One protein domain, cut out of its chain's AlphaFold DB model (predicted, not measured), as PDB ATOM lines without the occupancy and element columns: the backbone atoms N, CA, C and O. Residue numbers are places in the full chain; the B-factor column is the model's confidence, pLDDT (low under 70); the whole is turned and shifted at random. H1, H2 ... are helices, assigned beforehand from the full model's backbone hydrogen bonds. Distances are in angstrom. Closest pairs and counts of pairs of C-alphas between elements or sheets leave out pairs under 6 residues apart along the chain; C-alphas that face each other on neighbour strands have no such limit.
ATOM      1  N   ARG A  10     -64.253 -27.970 -24.114       52.62
ATOM      2  CA  ARG A  10     -64.052 -28.062 -25.568       52.62
ATOM      3  C   ARG A  10     -62.580 -28.297 -25.907       52.62
ATOM      4  O   ARG A  10     -62.272 -29.175 -26.702       52.62
ATOM      5  N   THR A  11     -61.671 -27.613 -25.214       53.28
ATOM      6  CA  THR A  11     -60.221 -27.771 -25.399       53.28
ATOM      7  C   THR A  11     -59.753 -29.177 -25.041       53.28
ATOM      8  O   THR A  11     -58.939 -29.754 -25.750       53.28
ATOM      9  N   ARG A  12     -60.301 -29.779 -23.975       56.16
ATOM     10  CA  ARG A  12     -59.930 -31.139 -23.551       56.16
ATOM     11  C   ARG A  12     -60.362 -32.205 -24.561       56.16
ATOM     12  O   ARG A  12     -59.634 -33.175 -24.765       56.16
ATOM     13  N   ALA A  13     -61.521 -32.017 -25.194       60.62
ATOM     14  CA  ALA A  13     -61.990 -32.877 -26.277       60.62
ATOM     15  C   ALA A  13     -61.117 -32.720 -27.533       60.62
ATOM     16  O   ALA A  13     -60.660 -33.719 -28.079       60.62
ATOM     17  N   SER A  14     -60.789 -31.482 -27.921       63.88
ATOM     18  CA  SER A  14     -59.916 -31.205 -29.069       63.88
ATOM     19  C   SER A  14     -58.489 -31.722 -28.879       63.88
ATOM     20  O   SER A  14     -57.915 -32.259 -29.817       63.88
ATOM     21  N   ILE A  15     -57.926 -31.631 -27.668       67.62
ATOM     22  CA  ILE A  15     -56.593 -32.179 -27.364       67.62
ATOM     23  C   ILE A  15     -56.603 -33.703 -27.466       67.62
ATOM     24  O   ILE A  15     -55.686 -34.268 -28.048       67.62
ATOM     25  N   LYS A  16     -57.629 -34.378 -26.924       68.62
ATOM     26  CA  LYS A  16     -57.749 -35.840 -27.043       68.62
ATOM     27  C   LYS A  16     -57.852 -36.281 -28.496       68.62
ATOM     28  O   LYS A  16     -57.205 -37.252 -28.861       68.62
ATOM     29  N   GLN A  17     -58.649 -35.572 -29.291       68.94
ATOM     30  CA  GLN A  17     -58.833 -35.872 -30.706       68.94
ATOM     31  C   GLN A  17     -57.528 -35.679 -31.489       68.94
ATOM     32  O   GLN A  17     -57.094 -36.601 -32.168       68.94
ATOM     33  N   TRP A  18     -56.840 -34.553 -31.279       67.31
ATOM     34  CA  TRP A  18     -55.530 -34.288 -31.878       67.31
ATOM     35  C   TRP A  18     -54.470 -35.322 -31.465       67.31
ATOM     36  O   TRP A  18     -53.685 -35.774 -32.295       67.31
ATOM     37  N   LEU A  19     -54.458 -35.744 -30.192       68.00
ATOM     38  CA  LEU A  19     -53.564 -36.809 -29.727       68.00
ATOM     39  C   LEU A  19     -53.879 -38.148 -30.396       68.00
ATOM     40  O   LEU A  19     -52.953 -38.879 -30.719       68.00
ATOM     41  N   HIS A  20     -55.159 -38.482 -30.581       68.81
ATOM     42  CA  HIS A  20     -55.561 -39.731 -31.226       68.81
ATOM     43  C   HIS A  20     -55.105 -39.771 -32.686       68.81
ATOM     44  O   HIS A  20     -54.431 -40.721 -33.069       68.81
ATOM     45  N   GLU A  21     -55.351 -38.701 -33.448       65.12
ATOM     46  CA  GLU A  21     -54.889 -38.581 -34.839       65.12
ATOM     47  C   GLU A  21     -53.356 -38.687 -34.941       65.12
ATOM     48  O   GLU A  21     -52.817 -39.351 -35.823       65.12
ATOM     49  N   ARG A  22     -52.622 -38.081 -33.999       65.75
ATOM     50  CA  ARG A  22     -51.152 -38.142 -33.965       65.75
ATOM     51  C   ARG A  22     -50.608 -39.507 -33.542       65.75
ATOM     52  O   ARG A  22     -49.558 -39.912 -34.034       65.75
ATOM     53  N   ILE A  23     -51.290 -40.215 -32.641       66.50
ATOM     54  CA  ILE A  23     -50.921 -41.588 -32.266       66.50
ATOM     55  C   ILE A  23     -51.164 -42.526 -33.449       66.50
ATOM     56  O   ILE A  23     -50.301 -43.349 -33.736       66.50
ATOM     57  N   GLU A  24     -52.271 -42.363 -34.178       64.50
ATOM     58  CA  GLU A  24     -52.567 -43.148 -35.384       64.50
ATOM     59  C   GLU A  24     -51.523 -42.952 -36.502       64.50
ATOM     60  O   GLU A  24     -51.181 -43.897 -37.218       64.50
ATOM     61  N   GLU A  25     -50.928 -41.759 -36.612       60.25
ATOM     62  CA  GLU A  25     -49.789 -41.519 -37.513       60.25
ATOM     63  C   GLU A  25     -48.522 -42.287 -37.100       60.25
ATOM     64  O   GLU A  25     -47.726 -42.673 -37.956       60.25
ATOM     65  N   CYS A  26     -48.334 -42.537 -35.802       65.19
ATOM     66  CA  CYS A  26     -47.123 -43.163 -35.267       65.19
ATOM     67  C   CYS A  26     -47.233 -44.686 -35.105       65.19
ATOM     68  O   CYS A  26     -46.252 -45.314 -34.705       65.19
ATOM     69  N   VAL A  27     -48.394 -45.285 -35.396       77.81
ATOM     70  CA  VAL A  27     -48.585 -46.745 -35.321       77.81
ATOM     71  C   VAL A  27     -48.313 -47.459 -36.639       77.81
ATOM     72  O   VAL A  27     -48.525 -48.661 -36.703       77.81
ATOM     73  N   HIS A  28     -47.847 -46.771 -37.683       82.75
ATOM     74  CA  HIS A  28     -47.531 -47.381 -38.977       82.75
ATOM     75  C   HIS A  28     -46.071 -47.142 -39.363       82.75
ATOM     76  O   HIS A  28     -45.526 -46.052 -39.182       82.75
ATOM     77  N   CYS A  29     -45.439 -48.180 -39.910       84.31
ATOM     78  CA  CYS A  29     -44.073 -48.125 -40.400       84.31
ATOM     79  C   CYS A  29     -43.984 -47.172 -41.594       84.31
ATOM     80  O   CYS A  29     -44.762 -47.293 -42.538       84.31
ATOM     81  N   CYS A  30     -42.992 -46.284 -41.603       82.19
ATOM     82  CA  CYS A  30     -42.763 -45.346 -42.706       82.19
ATOM     83  C   CYS A  30     -42.474 -46.000 -44.071       82.19
ATOM     84  O   CYS A  30     -42.794 -45.384 -45.085       82.19
ATOM     85  N   GLU A  31     -41.900 -47.207 -44.080       86.06
ATOM     86  CA  GLU A  31     -41.478 -47.930 -45.289       86.06
ATOM     87  C   GLU A  31     -42.480 -49.003 -45.736       86.06
ATOM     88  O   GLU A  31     -42.894 -49.037 -46.888       86.06
ATOM     89  N   CYS A  32     -42.878 -49.903 -44.831       87.94
ATOM     90  CA  CYS A  32     -43.726 -51.050 -45.185       87.94
ATOM     91  C   CYS A  32     -45.199 -50.895 -44.787       87.94
ATOM     92  O   CYS A  32     -45.951 -51.859 -44.917       87.94
ATOM     93  N   GLU A  33     -45.579 -49.734 -44.237       85.62
ATOM     94  CA  GLU A  33     -46.939 -49.357 -43.805       85.62
ATOM     95  C   GLU A  33     -47.605 -50.308 -42.796       85.62
ATOM     96  O   GLU A  33     -48.752 -50.112 -42.402       85.62
ATOM     97  N   ARG A  34     -46.890 -51.331 -42.315       85.50
ATOM     98  CA  ARG A  34     -47.397 -52.236 -41.285       85.50
ATOM     99  C   ARG A  34     -47.471 -51.554 -39.938       85.50
ATOM    100  O   ARG A  34     -46.688 -50.656 -39.638       85.50
ATOM    101  N   SER A  35     -48.371 -52.060 -39.110       83.56
ATOM    102  CA  SER A  35     -48.522 -51.604 -37.745       83.56
ATOM    103  C   SER A  35     -47.246 -51.840 -36.927       83.56
ATOM    104  O   SER A  35     -46.697 -52.943 -36.911       83.56
ATOM    105  N   VAL A  36     -46.769 -50.789 -36.266       85.06
ATOM    106  CA  VAL A  36     -45.590 -50.766 -35.388       85.06
ATOM    107  C   VAL A  36     -45.923 -50.002 -34.117       85.06
ATOM    108  O   VAL A  36     -46.805 -49.146 -34.111       85.06
ATOM    109  N   SER A  37     -45.229 -50.294 -33.023       78.94
ATOM    110  CA  SER A  37     -45.340 -49.476 -31.824       78.94
ATOM    111  C   SER A  37     -44.493 -48.210 -31.990       78.94
ATOM    112  O   SER A  37     -43.361 -48.302 -32.467       78.94
ATOM    113  N   PRO A  38     -44.955 -47.030 -31.538       70.12
ATOM    114  CA  PRO A  38     -44.140 -45.811 -31.539       70.12
ATOM    115  C   PRO A  38     -42.863 -45.921 -30.686       70.12
ATOM    116  O   PRO A  38     -41.970 -45.088 -30.804       70.12
ATOM    117  N   TRP A  39     -42.784 -46.938 -29.823       73.56
ATOM    118  CA  TRP A  39     -41.636 -47.227 -28.962       73.56
ATOM    119  C   TRP A  39     -40.655 -48.233 -29.576       73.56
ATOM    120  O   TRP A  39     -39.576 -48.439 -29.020       73.56
ATOM    121  N   ASP A  40     -41.020 -48.875 -30.689       76.00
ATOM    122  CA  ASP A  40     -40.152 -49.846 -31.346       76.00
ATOM    123  C   ASP A  40     -38.994 -49.119 -32.028       76.00
ATOM    124  O   ASP A  40     -39.188 -48.201 -32.821       76.00
ATOM    125  N   THR A  41     -37.764 -49.551 -31.748       81.69
ATOM    126  CA  THR A  41     -36.565 -49.001 -32.400       81.69
ATOM    127  C   THR A  41     -36.402 -49.527 -33.828       81.69
ATOM    128  O   THR A  41     -35.792 -48.862 -34.657       81.69
ATOM    129  N   HIS A  42     -36.967 -50.702 -34.124       85.25
ATOM    130  CA  HIS A  42     -36.898 -51.355 -35.432       85.25
ATOM    131  C   HIS A  42     -38.264 -51.910 -35.838       85.25
ATOM    132  O   HIS A  42     -38.990 -52.448 -35.003       85.25
ATOM    133  N   CYS A  43     -38.605 -51.843 -37.128       86.75
ATOM    134  CA  CYS A  43     -39.804 -52.500 -37.638       86.75
ATOM    135  C   CYS A  43     -39.642 -54.031 -37.574       86.75
ATOM    136  O   CYS A  43     -38.718 -54.555 -38.202       86.75
ATOM    137  N   PRO A  44     -40.573 -54.781 -36.957       85.00
ATOM    138  CA  PRO A  44     -40.501 -56.242 -36.897       85.00
ATOM    139  C   PRO A  44     -40.682 -56.927 -38.261       85.00
ATOM    140  O   PRO A  44     -40.417 -58.119 -38.384       85.00
ATOM    141  N   ASN A  45     -41.153 -56.206 -39.283       90.00
ATOM    142  CA  ASN A  45     -41.401 -56.772 -40.606       90.00
ATOM    143  C   ASN A  45     -40.299 -56.471 -41.629       90.00
ATOM    144  O   ASN A  45     -39.892 -57.362 -42.366       90.00
ATOM    145  N   CYS A  46     -39.853 -55.216 -41.715       89.50
ATOM    146  CA  CYS A  46     -38.872 -54.790 -42.721       89.50
ATOM    147  C   CYS A  46     -37.488 -54.483 -42.135       89.50
ATOM    148  O   CYS A  46     -36.549 -54.277 -42.894       89.50
ATOM    149  N   GLY A  47     -37.351 -54.443 -40.805       88.31
ATOM    150  CA  GLY A  47     -36.095 -54.107 -40.136       88.31
ATOM    151  C   GLY A  47     -35.742 -52.618 -40.140       88.31
ATOM    152  O   GLY A  47     -34.677 -52.269 -39.646       88.31
ATOM    153  N   GLN A  48     -36.612 -51.742 -40.659       85.62
ATOM    154  CA  GLN A  48     -36.372 -50.297 -40.698       85.62
ATOM    155  C   GLN A  48     -36.104 -49.737 -39.296       85.62
ATOM    156  O   GLN A  48     -36.915 -49.935 -38.390       85.62
ATOM    157  N   GLU A  49     -34.996 -49.012 -39.144       81.81
ATOM    158  CA  GLU A  49     -34.649 -48.300 -37.915       81.81
ATOM    159  C   GLU A  49     -35.509 -47.035 -37.780       81.81
ATOM    160  O   GLU A  49     -35.732 -46.318 -38.759       81.81
ATOM    161  N   SER A  50     -36.011 -46.780 -36.569       78.81
ATOM    162  CA  SER A  50     -36.994 -45.728 -36.264       78.81
ATOM    163  C   SER A  50     -38.248 -45.809 -37.155       78.81
ATOM    164  O   SER A  50     -38.525 -44.893 -37.931       78.81
ATOM    165  N   PRO A  51     -39.026 -46.906 -37.073       75.69
ATOM    166  CA  PRO A  51     -40.130 -47.169 -37.993       75.69
ATOM    167  C   PRO A  51     -41.323 -46.235 -37.798       75.69
ATOM    168  O   PRO A  51     -42.098 -46.031 -38.734       75.69
ATOM    169  N   ALA A  52     -41.484 -45.678 -36.595       72.12
ATOM    170  CA  ALA A  52     -42.536 -44.728 -36.301       72.12
ATOM    171  C   ALA A  52     -42.325 -43.464 -37.137       72.12
ATOM    172  O   ALA A  52     -41.280 -42.814 -37.049       72.12
ATOM    173  N   ARG A  53     -43.343 -43.068 -37.910       64.69
ATOM    174  CA  ARG A  53     -43.404 -41.718 -38.475       64.69
ATOM    175  C   ARG A  53     -43.584 -40.730 -37.331       64.69
ATOM    176  O   ARG A  53     -44.688 -40.279 -37.046       64.69
ATOM    177  N   VAL A  54     -42.487 -40.372 -36.670       61.50
ATOM    178  CA  VAL A  54     -42.460 -39.194 -35.811       61.50
ATOM    179  C   VAL A  54     -42.771 -38.019 -36.718       61.50
ATOM    180  O   VAL A  54     -41.942 -37.588 -37.518       61.50
ATOM    181  N   SER A  55     -44.011 -37.542 -36.643       56.16
ATOM    182  CA  SER A  55     -44.428 -36.356 -37.370       56.16
ATOM    183  C   SER A  55     -43.459 -35.236 -36.969       56.16
ATOM    184  O   SER A  55     -43.390 -34.914 -35.778       56.16
ATOM    185  N   PRO A  56     -42.693 -34.631 -37.901       57.69
ATOM    186  CA  PRO A  56     -41.702 -33.592 -37.588       57.69
ATOM    187  C   PRO A  56     -42.312 -32.417 -36.808       57.69
ATOM    188  O   PRO A  56     -41.612 -31.694 -36.102       57.69
ATOM    189  N   SER A  57     -43.640 -32.287 -36.855       59.31
ATOM    190  CA  SER A  57     -44.425 -31.399 -36.005       59.31
ATOM    191  C   SER A  57     -44.133 -31.555 -34.505       59.31
ATOM    192  O   SER A  57     -43.971 -30.545 -33.828       59.31
ATOM    193  N   ALA A  58     -43.997 -32.774 -33.971       63.06
ATOM    194  CA  ALA A  58     -43.781 -33.001 -32.539       63.06
ATOM    195  C   ALA A  58     -42.410 -32.488 -32.059       63.06
ATOM    196  O   ALA A  58     -42.320 -31.852 -31.008       63.06
ATOM    197  N   ALA A  59     -41.357 -32.699 -32.854       68.19
ATOM    198  CA  ALA A  59     -40.026 -32.170 -32.560       68.19
ATOM    199  C   ALA A  59     -40.015 -30.633 -32.588       68.19
ATOM    200  O   ALA A  59     -39.457 -29.997 -31.695       68.19
ATOM    201  N   VAL A  60     -40.703 -30.027 -33.562       75.31
ATOM    202  CA  VAL A  60     -40.851 -28.568 -33.652       75.31
ATOM    203  C   VAL A  60     -41.588 -28.006 -32.434       75.31
ATOM    204  O   VAL A  60     -41.145 -27.005 -31.873       75.31
ATOM    205  N   TYR A  61     -42.656 -28.661 -31.962       78.12
ATOM    206  CA  TYR A  61     -43.367 -28.230 -30.751       78.12
ATOM    207  C   TYR A  61     -42.466 -28.219 -29.513       78.12
ATOM    208  O   TYR A  61     -42.522 -27.262 -28.740       78.12
ATOM    209  N   LEU A  62     -41.614 -29.234 -29.334       80.50
ATOM    210  CA  LEU A  62     -40.669 -29.281 -28.216       80.50
ATOM    211  C   LEU A  62     -39.642 -28.146 -28.287       80.50
ATOM    212  O   LEU A  62     -39.407 -27.474 -27.284       80.50
ATOM    213  N   VAL A  63     -39.079 -27.887 -29.469       85.81
ATOM    214  CA  VAL A  63     -38.118 -26.792 -29.677       85.81
ATOM    215  C   VAL A  63     -38.762 -25.433 -29.393       85.81
ATOM    216  O   VAL A  63     -38.191 -24.622 -28.664       85.81
ATOM    217  N   VAL A  64     -39.972 -25.191 -29.908       86.88
ATOM    218  CA  VAL A  64     -40.708 -23.939 -29.672       86.88
ATOM    219  C   VAL A  64     -41.043 -23.774 -28.190       86.88
ATOM    220  O   VAL A  64     -40.822 -22.700 -27.635       86.88
ATOM    221  N   ALA A  65     -41.521 -24.827 -27.522       88.31
ATOM    222  CA  ALA A  65     -41.832 -24.781 -26.095       88.31
ATOM    223  C   ALA A  65     -40.592 -24.445 -25.253       88.31
ATOM    224  O   ALA A  65     -40.665 -23.602 -24.358       88.31
ATOM    225  N   PHE A  66     -39.445 -25.050 -25.573       92.94
ATOM    226  CA  PHE A  66     -38.186 -24.788 -24.882       92.94
ATOM    227  C   PHE A  66     -37.685 -23.355 -25.115       92.94
ATOM    228  O   PHE A  66     -37.254 -22.684 -24.173       92.94
ATOM    229  N   ALA A  67     -37.800 -22.847 -26.345       92.31
ATOM    230  CA  ALA A  67     -37.448 -21.469 -26.673       92.31
ATOM    231  C   ALA A  67     -38.318 -20.465 -25.900       92.31
ATOM    232  O   ALA A  67     -37.789 -19.538 -25.287       92.31
ATOM    233  N   VAL A  68     -39.638 -20.680 -25.855       93.56
ATOM    234  CA  VAL A  68     -40.571 -19.830 -25.098       93.56
ATOM    235  C   VAL A  68     -40.249 -19.854 -23.604       93.56
ATOM    236  O   VAL A  68     -40.150 -18.792 -22.994       93.56
ATOM    237  N   LEU A  69     -40.028 -21.035 -23.021       94.12
ATOM    238  CA  LEU A  69     -39.633 -21.177 -21.614       94.12
ATOM    239  C   LEU A  69     -38.347 -20.411 -21.301       94.12
ATOM    240  O   LEU A  69     -38.289 -19.687 -20.308       94.12
ATOM    241  N   THR A  70     -37.341 -20.529 -22.169       93.94
ATOM    242  CA  THR A  70     -36.060 -19.828 -22.013       93.94
ATOM    243  C   THR A  70     -36.247 -18.311 -22.059       93.94
ATOM    244  O   THR A  70     -35.725 -17.603 -21.201       93.94
ATOM    245  N   ILE A  71     -37.041 -17.804 -23.008       93.88
ATOM    246  CA  ILE A  71     -37.342 -16.369 -23.124       93.88
ATOM    247  C   ILE A  71     -38.058 -15.867 -21.867       93.88
ATOM    248  O   ILE A  71     -37.646 -14.861 -21.291       93.88
ATOM    249  N   VAL A  72     -39.099 -16.570 -21.412       93.19
ATOM    250  CA  VAL A  72     -39.856 -16.201 -20.205       93.19
ATOM    251  C   VAL A  72     -38.947 -16.184 -18.977       93.19
ATOM    252  O   VAL A  72     -38.987 -15.225 -18.208       93.19
ATOM    253  N   LEU A  73     -38.087 -17.193 -18.818       93.50
ATOM    254  CA  LEU A  73     -37.123 -17.250 -17.722       93.50
ATOM    255  C   LEU A  73     -36.140 -16.072 -17.773       93.50
ATOM    256  O   LEU A  73     -35.930 -15.410 -16.760       93.50
ATOM    257  N   CYS A  74     -35.586 -15.751 -18.945       92.38
ATOM    258  CA  CYS A  74     -34.703 -14.595 -19.113       92.38
ATOM    259  C   CYS A  74     -35.393 -13.267 -18.777       92.38
ATOM    260  O   CYS A  74     -34.763 -12.393 -18.181       92.38
ATOM    261  N   LEU A  75     -36.668 -13.103 -19.143       91.62
ATOM    262  CA  LEU A  75     -37.448 -11.910 -18.806       91.62
ATOM    263  C   LEU A  75     -37.709 -11.811 -17.298       91.62
ATOM    264  O   LEU A  75     -37.570 -10.730 -16.738       91.62
ATOM    265  N   MET A  76     -38.029 -12.930 -16.641       88.69
ATOM    266  CA  MET A  76     -38.220 -12.987 -15.186       88.69
ATOM    267  C   MET A  76     -36.930 -12.636 -14.434       88.69
ATOM    268  O   MET A  76     -36.971 -11.843 -13.503       88.69
ATOM    269  N   VAL A  77     -35.781 -13.164 -14.874       88.44
ATOM    270  CA  VAL A  77     -34.465 -12.856 -14.282       88.44
ATOM    271  C   VAL A  77     -34.083 -11.388 -14.477       88.44
ATOM    272  O   VAL A  77     -33.465 -10.804 -13.601       88.44
ATOM    273  N   ARG A  78     -34.446 -10.773 -15.608       79.56
ATOM    274  CA  ARG A  78     -34.183  -9.346 -15.867       79.56
ATOM    275  C   ARG A  78     -35.083  -8.386 -15.088       79.56
ATOM    276  O   ARG A  78     -34.747  -7.210 -14.999       79.56
ATOM    277  N   ALA A  79     -36.243  -8.848 -14.633       69.62
ATOM    278  CA  ALA A  79     -37.220  -8.026 -13.922       69.62
ATOM    279  C   ALA A  79     -36.970  -7.961 -12.403       69.62
ATOM    280  O   ALA A  79     -37.637  -7.180 -11.726       69.62
ATOM    281  N   PHE A  80     -36.051  -8.784 -11.892       65.44
ATOM    282  CA  PHE A  80     -35.665  -8.880 -10.485       65.44
ATOM    283  C   PHE A  80     -34.327  -8.173 -10.246       65.44
ATOM    284  O   PHE A  80     -34.185  -7.546  -9.173       65.44
TER     285      PHE A  80
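Overview. This is residues 10 to 80 of the 80 residues of an uncharacterized protein of Planctomycetes bacterium (UniProt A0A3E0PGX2). Two long helices, H1 then H2, spread as an open V from a small head of loops, residues 27 to 55, at its point. Residues 10 to 21 of H1 and residues 59 to 80 stick out free. The printed part has 71 residues, with two named helices and no named strand, and its class is all helix. It is extended and flat, with a radius of gyration of the C-alphas of 17.4 A and spans of 57 by 32 by 14 A.

Along the chain. H1, residues 10 to 26, is 24.7 A long and begins at C-alpha 10 (-64.052, -28.062, -25.568). H2, residues 56 to 78, is 33.4 A long and ends at C-alpha 78 (-34.183, -9.346, -15.867).

Arrangement. H1 and H2 are apart, with no C-alpha of the one within 8 A of the other. In both, every O i to N i+4 pair is within hydrogen-bond range.

Size, cuts and confidence. The C-alphas farthest apart, of Asn 45 and Phe 80, are 56.9 A apart. The 29-residue link is long. The printed part has no cut. Residues 10 to 26, 53 to 59 and 79 to 80 have pLDDT under 70.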